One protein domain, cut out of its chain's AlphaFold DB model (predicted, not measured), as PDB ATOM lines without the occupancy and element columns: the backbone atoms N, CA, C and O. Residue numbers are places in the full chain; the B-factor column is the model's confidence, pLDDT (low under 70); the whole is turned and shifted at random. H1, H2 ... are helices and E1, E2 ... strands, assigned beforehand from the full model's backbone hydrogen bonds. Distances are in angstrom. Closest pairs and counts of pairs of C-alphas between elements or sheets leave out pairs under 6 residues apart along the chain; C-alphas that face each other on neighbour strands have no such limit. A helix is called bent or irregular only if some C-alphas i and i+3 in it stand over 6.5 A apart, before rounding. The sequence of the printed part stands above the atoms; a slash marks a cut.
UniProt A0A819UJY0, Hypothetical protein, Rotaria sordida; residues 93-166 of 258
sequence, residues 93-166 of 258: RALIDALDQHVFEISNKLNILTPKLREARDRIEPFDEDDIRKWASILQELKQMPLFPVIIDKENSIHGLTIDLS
ATOM      1  N   ARG A  93     -30.112 -37.095 -12.817       86.88
ATOM      2  CA  ARG A  93     -31.166 -36.575 -11.933       86.88
ATOM      3  C   ARG A  93     -31.880 -37.696 -11.192       86.88
ATOM      4  O   ARG A  93     -31.964 -37.629  -9.979       86.88
ATOM      5  N   ALA A  94     -32.292 -38.746 -11.897       82.06
ATOM      6  CA  ALA A  94     -32.939 -39.900 -11.284       82.06
ATOM      7  C   ALA A  94     -32.055 -40.558 -10.208       82.06
ATOM      8  O   ALA A  94     -32.553 -40.929  -9.149       82.06
ATOM      9  N   LEU A  95     -30.742 -40.650 -10.449       82.81
ATOM     10  CA  LEU A  95     -29.783 -41.128  -9.453       82.81
ATOM     11  C   LEU A  95     -29.719 -40.207  -8.226       82.81
ATOM     12  O   LEU A  95     -29.758 -40.700  -7.105       82.81
ATOM     13  N   ILE A  96     -29.620 -38.889  -8.428       86.38
ATOM     14  CA  ILE A  96     -29.590 -37.914  -7.325       86.38
ATOM     15  C   ILE A  96     -30.881 -37.995  -6.507       86.38
ATOM     16  O   ILE A  96     -30.808 -38.126  -5.291       86.38
ATOM     17  N   ASP A  97     -32.042 -38.010  -7.161       84.62
ATOM     18  CA  ASP A  97     -33.343 -38.078  -6.490       84.62
ATOM     19  C   ASP A  97     -33.471 -39.360  -5.644       84.62
ATOM     20  O   ASP A  97     -33.951 -39.323  -4.509       84.62
ATOM     21  N   ALA A  98     -32.997 -40.495  -6.167       81.62
ATOM     22  CA  ALA A  98     -32.977 -41.758  -5.435       81.62
ATOM     23  C   ALA A  98     -32.026 -41.722  -4.226       81.62
ATOM     24  O   ALA A  98     -32.370 -42.221  -3.152       81.62
ATOM     25  N   LEU A  99     -30.843 -41.118  -4.381       84.06
ATOM     26  CA  LEU A  99     -29.888 -40.940  -3.285       84.06
ATOM     27  C   LEU A  99     -30.455 -40.030  -2.195       84.06
ATOM     28  O   LEU A  99     -30.364 -40.370  -1.017       84.06
ATOM     29  N   ASP A 100     -31.083 -38.920  -2.573       86.88
ATOM     30  CA  ASP A 100     -31.699 -37.985  -1.635       86.88
ATOM     31  C   ASP A 100     -32.827 -38.658  -0.847       86.88
ATOM     32  O   ASP A 100     -32.901 -38.511   0.377       86.88
ATOM     33  N   GLN A 101     -33.666 -39.460  -1.512       86.44
ATOM     34  CA  GLN A 101     -34.698 -40.243  -0.835       86.44
ATOM     35  C   GLN A 101     -34.087 -41.237   0.163       86.44
ATOM     36  O   GLN A 101     -34.544 -41.335   1.304       86.44
ATOM     37  N   HIS A 102     -33.030 -41.944  -0.233       84.62
ATOM     38  CA  HIS A 102     -32.360 -42.912   0.627       84.62
ATOM     39  C   HIS A 102     -31.719 -42.249   1.859       84.62
ATOM     40  O   HIS A 102     -31.896 -42.702   2.994       84.62
ATOM     41  N   VAL A 103     -31.023 -41.125   1.661       88.38
ATOM     42  CA  VAL A 103     -30.444 -40.321   2.748       88.38
ATOM     43  C   VAL A 103     -31.538 -39.802   3.679       88.38
ATOM     44  O   VAL A 103     -31.366 -39.827   4.902       88.38
ATOM     45  N   PHE A 104     -32.673 -39.370   3.130       90.88
ATOM     46  CA  PHE A 104     -33.823 -38.926   3.912       90.88
ATOM     47  C   PHE A 104     -34.398 -40.051   4.786       90.88
ATOM     48  O   PHE A 104     -34.657 -39.833   5.971       90.88
ATOM     49  N   GLU A 105     -34.550 -41.264   4.252       88.81
ATOM     50  CA  GLU A 105     -35.043 -42.426   5.003       88.81
ATOM     51  C   GLU A 105     -34.108 -42.816   6.156       88.81
ATOM     52  O   GLU A 105     -34.568 -43.022   7.286       88.81
ATOM     53  N   ILE A 106     -32.796 -42.856   5.902       90.69
ATOM     54  CA  ILE A 106     -31.780 -43.099   6.937       90.69
ATOM     55  C   ILE A 106     -31.850 -42.012   8.012       90.69
ATOM     56  O   ILE A 106     -31.911 -42.317   9.207       90.69
ATOM     57  N   SER A 107     -31.889 -40.745   7.597       93.25
ATOM     58  CA  SER A 107     -31.936 -39.597   8.507       93.25
ATOM     59  C   SER A 107     -33.181 -39.632   9.390       93.25
ATOM     60  O   SER A 107     -33.082 -39.421  10.597       93.25
ATOM     61  N   ASN A 108     -34.345 -39.976   8.835       93.88
ATOM     62  CA  ASN A 108     -35.575 -40.127   9.612       93.88
ATOM     63  C   ASN A 108     -35.479 -41.245  10.651       93.88
ATOM     64  O   ASN A 108     -35.848 -41.035  11.807       93.88
ATOM     65  N   LYS A 109     -34.956 -42.419  10.278       92.56
ATOM     66  CA  LYS A 109     -34.771 -43.528  11.227       92.56
ATOM     67  C   LYS A 109     -33.826 -43.138  12.368       92.56
ATOM     68  O   LYS A 109     -34.125 -43.419  13.528       92.56
ATOM     69  N   LEU A 110     -32.732 -42.433  12.066       95.06
ATOM     70  CA  LEU A 110     -31.809 -41.909  13.078       95.06
ATOM     71  C   LEU A 110     -32.455 -40.838  13.966       95.06
ATOM     72  O   LEU A 110     -32.280 -40.872  15.186       95.06
ATOM     73  N   ASN A 111     -33.241 -39.927  13.389       95.69
ATOM     74  CA  ASN A 111     -33.957 -38.888  14.131       95.69
ATOM     75  C   ASN A 111     -35.011 -39.469  15.082       95.69
ATOM     76  O   ASN A 111     -35.222 -38.913  16.153       95.69
ATOM     77  N   ILE A 112     -35.636 -40.598  14.734       93.75
ATOM     78  CA  ILE A 112     -36.563 -41.324  15.619       93.75
ATOM     79  C   ILE A 112     -35.809 -42.071  16.727       93.75
ATOM     80  O   ILE A 112     -36.301 -42.173  17.851       93.75
ATOM     81  N   LEU A 113     -34.632 -42.622  16.428       95.50
ATOM     82  CA  LEU A 113     -33.860 -43.422  17.380       95.50
ATOM     83  C   LEU A 113     -33.118 -42.564  18.416       95.50
ATOM     84  O   LEU A 113     -33.025 -42.939  19.583       95.50
ATOM     85  N   THR A 114     -32.612 -41.405  17.998       96.31
ATOM     86  CA  THR A 114     -31.855 -40.473  18.846       96.31
ATOM     87  C   THR A 114     -32.567 -40.091  20.155       96.31
ATOM     88  O   THR A 114     -31.922 -40.195  21.202       96.31
ATOM     89  N   PRO A 115     -33.851 -39.668  20.166       95.75
ATOM     90  CA  PRO A 115     -34.542 -39.331  21.410       95.75
ATOM     91  C   PRO A 115     -34.700 -40.548  22.322       95.75
ATOM     92  O   PRO A 115     -34.369 -40.439  23.495       95.75
ATOM     93  N   LYS A 116     -35.051 -41.722  21.779       94.25
ATOM     94  CA  LYS A 116     -35.204 -42.963  22.563       94.25
ATOM     95  C   LYS A 116     -33.921 -43.345  23.295       94.25
ATOM     96  O   LYS A 116     -33.934 -43.642  24.483       94.25
ATOM     97  N   LEU A 117     -32.787 -43.281  22.593       94.88
ATOM     98  CA  LEU A 117     -31.478 -43.543  23.195       94.88
ATOM     99  C   LEU A 117     -31.126 -42.513  24.275       94.88
ATOM    100  O   LEU A 117     -30.518 -42.865  25.285       94.88
ATOM    101  N   ARG A 118     -31.493 -41.241  24.073       94.81
ATOM    102  CA  ARG A 118     -31.267 -40.179  25.058       94.81
ATOM    103  C   ARG A 118     -32.137 -40.382  26.300       94.81
ATOM    104  O   ARG A 118     -31.606 -40.329  27.401       94.81
ATOM    105  N   GLU A 119     -33.423 -40.663  26.128       95.06
ATOM    106  CA  GLU A 119     -34.381 -40.909  27.214       95.06
ATOM    107  C   GLU A 119     -33.988 -42.126  28.053       95.06
ATOM    108  O   GLU A 119     -33.959 -42.037  29.281       95.06
ATOM    109  N   ALA A 120     -33.593 -43.225  27.406       92.81
ATOM    110  CA  ALA A 120     -33.093 -44.420  28.081       92.81
ATOM    111  C   ALA A 120     -31.812 -44.135  28.882       92.81
ATOM    112  O   ALA A 120     -31.692 -44.517  30.049       92.81
ATOM    113  N   ARG A 121     -30.857 -43.408  28.284       93.81
ATOM    114  CA  ARG A 121     -29.608 -43.012  28.953       93.81
ATOM    115  C   ARG A 121     -29.866 -42.115  30.162       93.81
ATOM    116  O   ARG A 121     -29.244 -42.305  31.206       93.81
ATOM    117  N   ASP A 122     -30.772 -41.156  30.015       95.94
ATOM    118  CA  ASP A 122     -31.112 -40.180  31.047       95.94
ATOM    119  C   ASP A 122     -32.122 -40.762  32.071       95.94
ATOM    120  O   ASP A 122     -32.527 -40.071  33.004       95.94
ATOM    121  N   ARG A 123     -32.475 -42.057  31.939       89.19
ATOM    122  CA  ARG A 123     -33.398 -42.825  32.799       89.19
ATOM    123  C   ARG A 123     -34.789 -42.193  32.919       89.19
ATOM    124  O   ARG A 123     -35.422 -42.283  33.969       89.19
ATOM    125  N   ILE A 124     -35.241 -41.544  31.847       91.56
ATOM    126  CA  ILE A 124     -36.549 -40.883  31.775       91.56
ATOM    127  C   ILE A 124     -37.652 -41.922  31.549       91.56
ATOM    128  O   ILE A 124     -38.660 -41.900  32.251       91.56
ATOM    129  N   GLU A 125     -37.437 -42.856  30.619       87.06
ATOM    130  CA  GLU A 125     -38.333 -43.991  30.376       87.06
ATOM    131  C   GLU A 125     -37.672 -45.317  30.788       87.06
ATOM    132  O   GLU A 125     -36.462 -45.492  30.590       87.06
ATOM    133  N   PRO A 126     -38.434 -46.262  31.372       87.81
ATOM    134  CA  PRO A 126     -37.950 -47.616  31.594       87.81
ATOM    135  C   PRO A 126     -37.763 -48.324  30.248       87.81
ATOM    136  O   PRO A 126     -38.612 -48.234  29.367       87.81
ATOM    137  N   PHE A 127     -36.655 -49.044  30.115       94.50
ATOM    138  CA  PHE A 127     -36.326 -49.868  28.956       94.50
ATOM    139  C   PHE A 127     -35.777 -51.210  29.437       94.50
ATOM    140  O   PHE A 127     -35.307 -51.317  30.576       94.50
ATOM    141  N   ASP A 128     -35.807 -52.213  28.570       94.19
ATOM    142  CA  ASP A 128     -35.294 -53.550  28.863       94.19
ATOM    143  C   ASP A 128     -34.249 -54.029  27.834       94.19
ATOM    144  O   ASP A 128     -33.748 -53.283  26.987       94.19
ATOM    145  N   GLU A 129     -33.846 -55.293  27.948       95.69
ATOM    146  CA  GLU A 129     -32.862 -55.913  27.058       95.69
ATOM    147  C   GLU A 129     -33.389 -56.086  25.624       95.69
ATOM    148  O   GLU A 129     -32.593 -56.117  24.677       95.69
ATOM    149  N   ASP A 130     -34.708 -56.181  25.440       95.19
ATOM    150  CA  ASP A 130     -35.337 -56.268  24.123       95.19
ATOM    151  C   ASP A 130     -35.247 -54.929  23.398       95.19
ATOM    152  O   ASP A 130     -34.896 -54.897  22.213       95.19
ATOM    153  N   ASP A 131     -35.453 -53.821  24.112       94.19
ATOM    154  CA  ASP A 131     -35.265 -52.475  23.572       94.19
ATOM    155  C   ASP A 131     -33.828 -52.248  23.087       94.19
ATOM    156  O   ASP A 131     -33.611 -51.809  21.952       94.19
ATOM    157  N   ILE A 132     -32.831 -52.621  23.899       94.75
ATOM    158  CA  ILE A 132     -31.411 -52.500  23.528       94.75
ATOM    159  C   ILE A 132     -31.110 -53.333  22.280       94.75
ATOM    160  O   ILE A 132     -30.482 -52.836  21.339       94.75
ATOM    161  N   ARG A 133     -31.565 -54.594  22.243       95.94
ATOM    162  CA  ARG A 133     -31.375 -55.475  21.080       95.94
ATOM    163  C   ARG A 133     -32.018 -54.891  19.829       95.94
ATOM    164  O   ARG A 133     -31.401 -54.896  18.765       95.94
ATOM    165  N   LYS A 134     -33.222 -54.333  19.955       95.50
ATOM    166  CA  LYS A 134     -33.941 -53.695  18.852       95.50
ATOM    167  C   LYS A 134     -33.200 -52.472  18.321       95.50
ATOM    168  O   LYS A 134     -33.021 -52.349  17.112       95.50
ATOM    169  N   TRP A 135     -32.741 -51.576  19.191       96.00
ATOM    170  CA  TRP A 135     -31.979 -50.395  18.775       96.00
ATOM    171  C   TRP A 135     -30.647 -50.773  18.126       96.00
ATOM    172  O   TRP A 135     -30.275 -50.185  17.110       96.00
ATOM    173  N   ALA A 136     -29.957 -51.784  18.663       95.31
ATOM    174  CA  ALA A 136     -28.737 -52.319  18.070       95.31
ATOM    175  C   ALA A 136     -28.988 -52.902  16.669       95.31
ATOM    176  O   ALA A 136     -28.225 -52.600  15.751       95.31
ATOM    177  N   SER A 137     -30.081 -53.654  16.483       94.25
ATOM    178  CA  SER A 137     -30.489 -54.180  15.171       94.25
ATOM    179  C   SER A 137     -30.746 -53.055  14.173       94.25
ATOM    180  O   SER A 137     -30.184 -53.069  13.084       94.25
ATOM    181  N   ILE A 138     -31.507 -52.025  14.562       92.56
ATOM    182  CA  ILE A 138     -31.790 -50.867  13.697       92.56
ATOM    183  C   ILE A 138     -30.490 -50.169  13.280       92.56
ATOM    184  O   ILE A 138     -30.308 -49.839  12.111       92.56
ATOM    185  N   LEU A 139     -29.556 -49.956  14.211       93.88
ATOM    186  CA  LEU A 139     -28.257 -49.356  13.889       93.88
ATOM    187  C   LEU A 139     -27.426 -50.238  12.956       93.88
ATOM    188  O   LEU A 139     -26.709 -49.715  12.106       93.88
ATOM    189  N   GLN A 140     -27.493 -51.558  13.114       92.88
ATOM    190  CA  GLN A 140     -26.792 -52.493  12.245       92.88
ATOM    191  C   GLN A 140     -27.402 -52.512  10.839       92.88
ATOM    192  O   GLN A 140     -26.656 -52.427   9.870       92.88
ATOM    193  N   GLU A 141     -28.729 -52.532  10.717       90.06
ATOM    194  CA  GLU A 141     -29.439 -52.418   9.439       90.06
ATOM    195  C   GLU A 141     -29.082 -51.118   8.716       90.06
ATOM    196  O   GLU A 141     -28.711 -51.146   7.547       90.06
ATOM    197  N   LEU A 142     -29.103 -49.983   9.422       89.69
ATOM    198  CA  LEU A 142     -28.735 -48.682   8.855       89.69
ATOM    199  C   LEU A 142     -27.275 -48.625   8.384       89.69
ATOM    200  O   LEU A 142     -26.984 -47.958   7.399       89.69
ATOM    201  N   LYS A 143     -26.358 -49.325   9.067       87.81
ATOM    202  CA  LYS A 143     -24.943 -49.428   8.663       87.81
ATOM    203  C   LYS A 143     -24.728 -50.329   7.450       87.81
ATOM    204  O   LYS A 143     -23.774 -50.112   6.711       87.81
ATOM    205  N   GLN A 144     -25.558 -51.357   7.298       84.00
ATOM    206  CA  GLN A 144     -25.488 -52.307   6.186       84.00
ATOM    207  C   GLN A 144     -26.295 -51.845   4.972       84.00
ATOM    208  O   GLN A 144     -26.161 -52.428   3.900       84.00
ATOM    209  N   MET A 145     -27.124 -50.808   5.127       76.25
ATOM    210  CA  MET A 145     -27.870 -50.215   4.030       76.25
ATOM    211  C   MET A 145     -26.859 -49.666   3.012       76.25
ATOM    212  O   MET A 145     -26.089 -48.756   3.340       76.25
ATOM    213  N   PRO A 146     -26.777 -50.250   1.805       63.88
ATOM    214  CA  PRO A 146     -25.766 -49.857   0.844       63.88
ATOM    215  C   PRO A 146     -25.992 -48.393   0.474       63.88
ATOM    216  O   PRO A 146     -27.103 -47.995   0.139       63.88
ATOM    217  N   LEU A 147     -24.923 -47.592   0.475       62.59
ATOM    218  CA  LEU A 147     -24.980 -46.215  -0.031       62.59
ATOM    219  C   LEU A 147     -25.433 -46.157  -1.504       62.59
ATOM    220  O   LEU A 147     -25.821 -45.093  -1.974       62.59
ATOM    221  N   PHE A 148     -25.399 -47.291  -2.220       60.91
ATOM    222  CA  PHE A 148     -25.745 -47.391  -3.632       60.91
ATOM    223  C   PHE A 148     -26.409 -48.741  -3.960       60.91
ATOM    224  O   PHE A 148     -25.708 -49.752  -4.028       60.91
ATOM    225  N   PRO A 149     -27.725 -48.782  -4.235       55.75
ATOM    226  CA  PRO A 149     -28.365 -49.921  -4.886       55.75
ATOM    227  C   PRO A 149     -28.439 -49.752  -6.412       55.75
ATOM    228  O   PRO A 149     -29.153 -50.497  -7.068       55.75
ATOM    229  N   VAL A 150     -27.751 -48.764  -6.998       56.03
ATOM    230  CA  VAL A 150     -27.905 -48.478  -8.427       56.03
ATOM    231  C   VAL A 150     -26.948 -49.335  -9.241       56.03
ATOM    232  O   VAL A 150     -25.779 -48.995  -9.434       56.03
ATOM    233  N   ILE A 151     -27.475 -50.450  -9.738       57.22
ATOM    234  CA  ILE A 151     -26.851 -51.198 -10.821       57.22
ATOM    235  C   ILE A 151     -27.178 -50.435 -12.104       57.22
ATOM    236  O   ILE A 151     -28.324 -50.377 -12.545       57.22
ATOM    237  N   ILE A 152     -26.163 -49.785 -12.671       55.84
ATOM    238  CA  ILE A 152     -26.268 -49.197 -14.005       55.84
ATOM    239  C   ILE A 152     -26.033 -50.339 -14.980       55.84
ATOM    240  O   ILE A 152     -24.880 -50.671 -15.263       55.84
ATOM    241  N   ASP A 153     -27.112 -50.952 -15.460       55.19
ATOM    242  CA  ASP A 153     -26.970 -51.971 -16.488       55.19
ATOM    243  C   ASP A 153     -26.720 -51.279 -17.825       55.19
ATOM    244  O   ASP A 153     -27.533 -50.495 -18.329       55.19
ATOM    245  N   LYS A 154     -25.523 -51.497 -18.361       54.47
ATOM    246  CA  LYS A 154     -25.103 -50.937 -19.639       54.47
ATOM    247  C   LYS A 154     -25.396 -51.974 -20.712       54.47
ATOM    248  O   LYS A 154     -24.479 -52.490 -21.343       54.47
ATOM    249  N   GLU A 155     -26.669 -52.290 -20.919       52.09
ATOM    250  CA  GLU A 155     -27.041 -52.948 -22.166       52.09
ATOM    251  C   GLU A 155     -26.685 -51.984 -23.304       52.09
ATOM    252  O   GLU A 155     -26.938 -50.783 -23.216       52.09
ATOM    253  N   ASN A 156     -26.020 -52.491 -24.344       44.34
ATOM    254  CA  ASN A 156     -25.410 -51.733 -25.449       44.34
ATOM    255  C   ASN A 156     -26.422 -50.989 -26.355       44.34
ATOM    256  O   ASN A 156     -26.180 -50.788 -27.543       44.34
ATOM    257  N   SER A 157     -27.567 -50.574 -25.822       46.66
ATOM    258  CA  SER A 157     -28.638 -49.918 -26.548       46.66
ATOM    259  C   SER A 157     -28.562 -48.401 -26.398       46.66
ATOM    260  O   SER A 157     -28.581 -47.842 -25.303       46.66
ATOM    261  N   ILE A 158     -28.578 -47.711 -27.537       50.25
ATOM    262  CA  ILE A 158     -28.725 -46.250 -27.648       50.25
ATOM    263  C   ILE A 158     -30.070 -45.788 -27.033       50.25
ATOM    264  O   ILE A 158     -30.286 -44.601 -26.794       50.25
ATOM    265  N   HIS A 159     -30.981 -46.727 -26.750       47.53
ATOM    266  CA  HIS A 159     -32.355 -46.462 -26.342       47.53
ATOM    267  C   HIS A 159     -32.614 -46.422 -24.834       47.53
ATOM    268  O   HIS A 159     -33.737 -46.098 -24.448       47.53
ATOM    269  N   GLY A 160     -31.633 -46.659 -23.962       45.25
ATOM    270  CA  GLY A 160     -31.905 -46.479 -22.538       45.25
ATOM    271  C   GLY A 160     -30.768 -46.853 -21.611       45.25
ATOM    272  O   GLY A 160     -30.226 -47.946 -21.685       45.25
ATOM    273  N   LEU A 161     -30.463 -45.940 -20.691       46.47
ATOM    274  CA  LEU A 161     -29.815 -46.297 -19.438       46.47
ATOM    275  C   LEU A 161     -30.925 -46.767 -18.492       46.47
ATOM    276  O   LEU A 161     -31.767 -45.955 -18.099       46.47
ATOM    277  N   THR A 162     -30.945 -48.049 -18.147       44.66
ATOM    278  CA  THR A 162     -31.890 -48.570 -17.156       44.66
ATOM    279  C   THR A 162     -31.244 -48.445 -15.782       44.66
ATOM    280  O   THR A 162     -30.207 -49.042 -15.512       44.66
ATOM    281  N   ILE A 163     -31.829 -47.606 -14.929       47.19
ATOM    282  CA  ILE A 163     -31.461 -47.510 -13.515       47.19
ATOM    283  C   ILE A 163     -32.388 -48.476 -12.785       47.19
ATOM    284  O   ILE A 163     -33.555 -48.153 -12.561       47.19
ATOM    285  N   ASP A 164     -31.884 -49.664 -12.458       47.44
ATOM    286  CA  ASP A 164     -32.607 -50.580 -11.583       47.44
ATOM    287  C   ASP A 164     -32.394 -50.143 -10.127       47.44
ATOM    288  O   ASP A 164     -31.265 -50.001  -9.653       47.44
ATOM    289  N   LEU A 165     -33.502 -49.854  -9.450       48.19
ATOM    290  CA  LEU A 165     -33.558 -49.451  -8.043       48.19
ATOM    291  C   LEU A 165     -33.975 -50.622  -7.142       48.19
ATOM    292  O   LEU A 165     -34.228 -50.420  -5.953       48.19
ATOM    293  N   SER A 166     -34.098 -51.834  -7.689       40.88
ATOM    294  CA  SER A 166     -34.553 -52.990  -6.932       40.88
ATOM    295  C   SER A 166     -33.420 -53.621  -6.118       40.88
ATOM    296  O   SER A 166     -32.341 -53.974  -6.594       40.88
TER     297      SER A 166
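Overview. This is residues 93 to 166 of the 258 residues of the protein "Hypothetical protein" of Rotaria sordida (UniProt A0A819UJY0). This is a long, thin rod in which the chain runs out along one long helix, H1, turns at the far end and comes back beside it, first as the shorter helix H2 and then as a thin strand hairpin of E1 and E2. The hairpin lies near the first residues of H1, and its tip, residues 155 to 160, sticks out freely at that end of the rod; the two helices lie side by side only loosely. The printed part has 74 residues, with two named helices and two named strands in the order H1, H2, E1, E2; the sheet has the order E1 - E2 and is antiparallel. The class is mostly helix. The whole is extended, with a radius of gyration of the C-alphas of 18.3 A and spans of 61 by 20 by 12 A.

Arrangement. H1, residues 93 to 121, is followed by a short link of 7 residues to H2, residues 129 to 144. The two helices are close but not clearly touching, with 2 pairs of C-alphas within 8 A; the closest C-alphas are those of Ile 106 and Leu 142, 6.6 A apart. They run opposite ways at a shallow tilt of 22 degrees. Every O i to N i+4 pair in H2 is within hydrogen-bond range, and in H1 23 of 25 are. A short link of 6 residues joins H2 to E1, residues 151 to 153. E1 and E2, residues 162 to 164, form a hairpin of antiparallel neighbours, with 151 degrees between their directions. The C-alphas of Ile 152 and Ile 163 face each other at 5.5 A, and those of Ile 151 and Asp 164 at 5.8 A, but no backbone N and O across the pair are within hydrogen-bond range. The closest C-alphas of H1 and E2 are those of Leu 95 and Ile 163, 7.7 A apart. H1 and E1 are apart, and so are H2 and E2.

Along the chain. H1 begins with C-alpha 93 at (-31.166, -36.575, -11.933) and ends with C-alpha 121 at (-29.608, -43.012, 28.953), 41.4 A away. It is neither bent nor irregular, but only just: C-alphas 112 and 115 are 6.4 A apart. H2 measures 22.4 A from C-alpha 129 to C-alpha 144. E1 measures 5.7 A and E2 6.0 A; E2 ends with C-alpha 164 at (-32.607, -50.580, -11.583).

Size, cuts and confidence. The C-alphas of Arg 123 and Ile 158 are the two farthest apart, at 60.7 A. The printed part has no cut, and none of its links between named elements is long. The mean pLDDT of the printed part is 79.9; residues 146 to 166 are under 70, with means of 56 in E1 and 46 in E2.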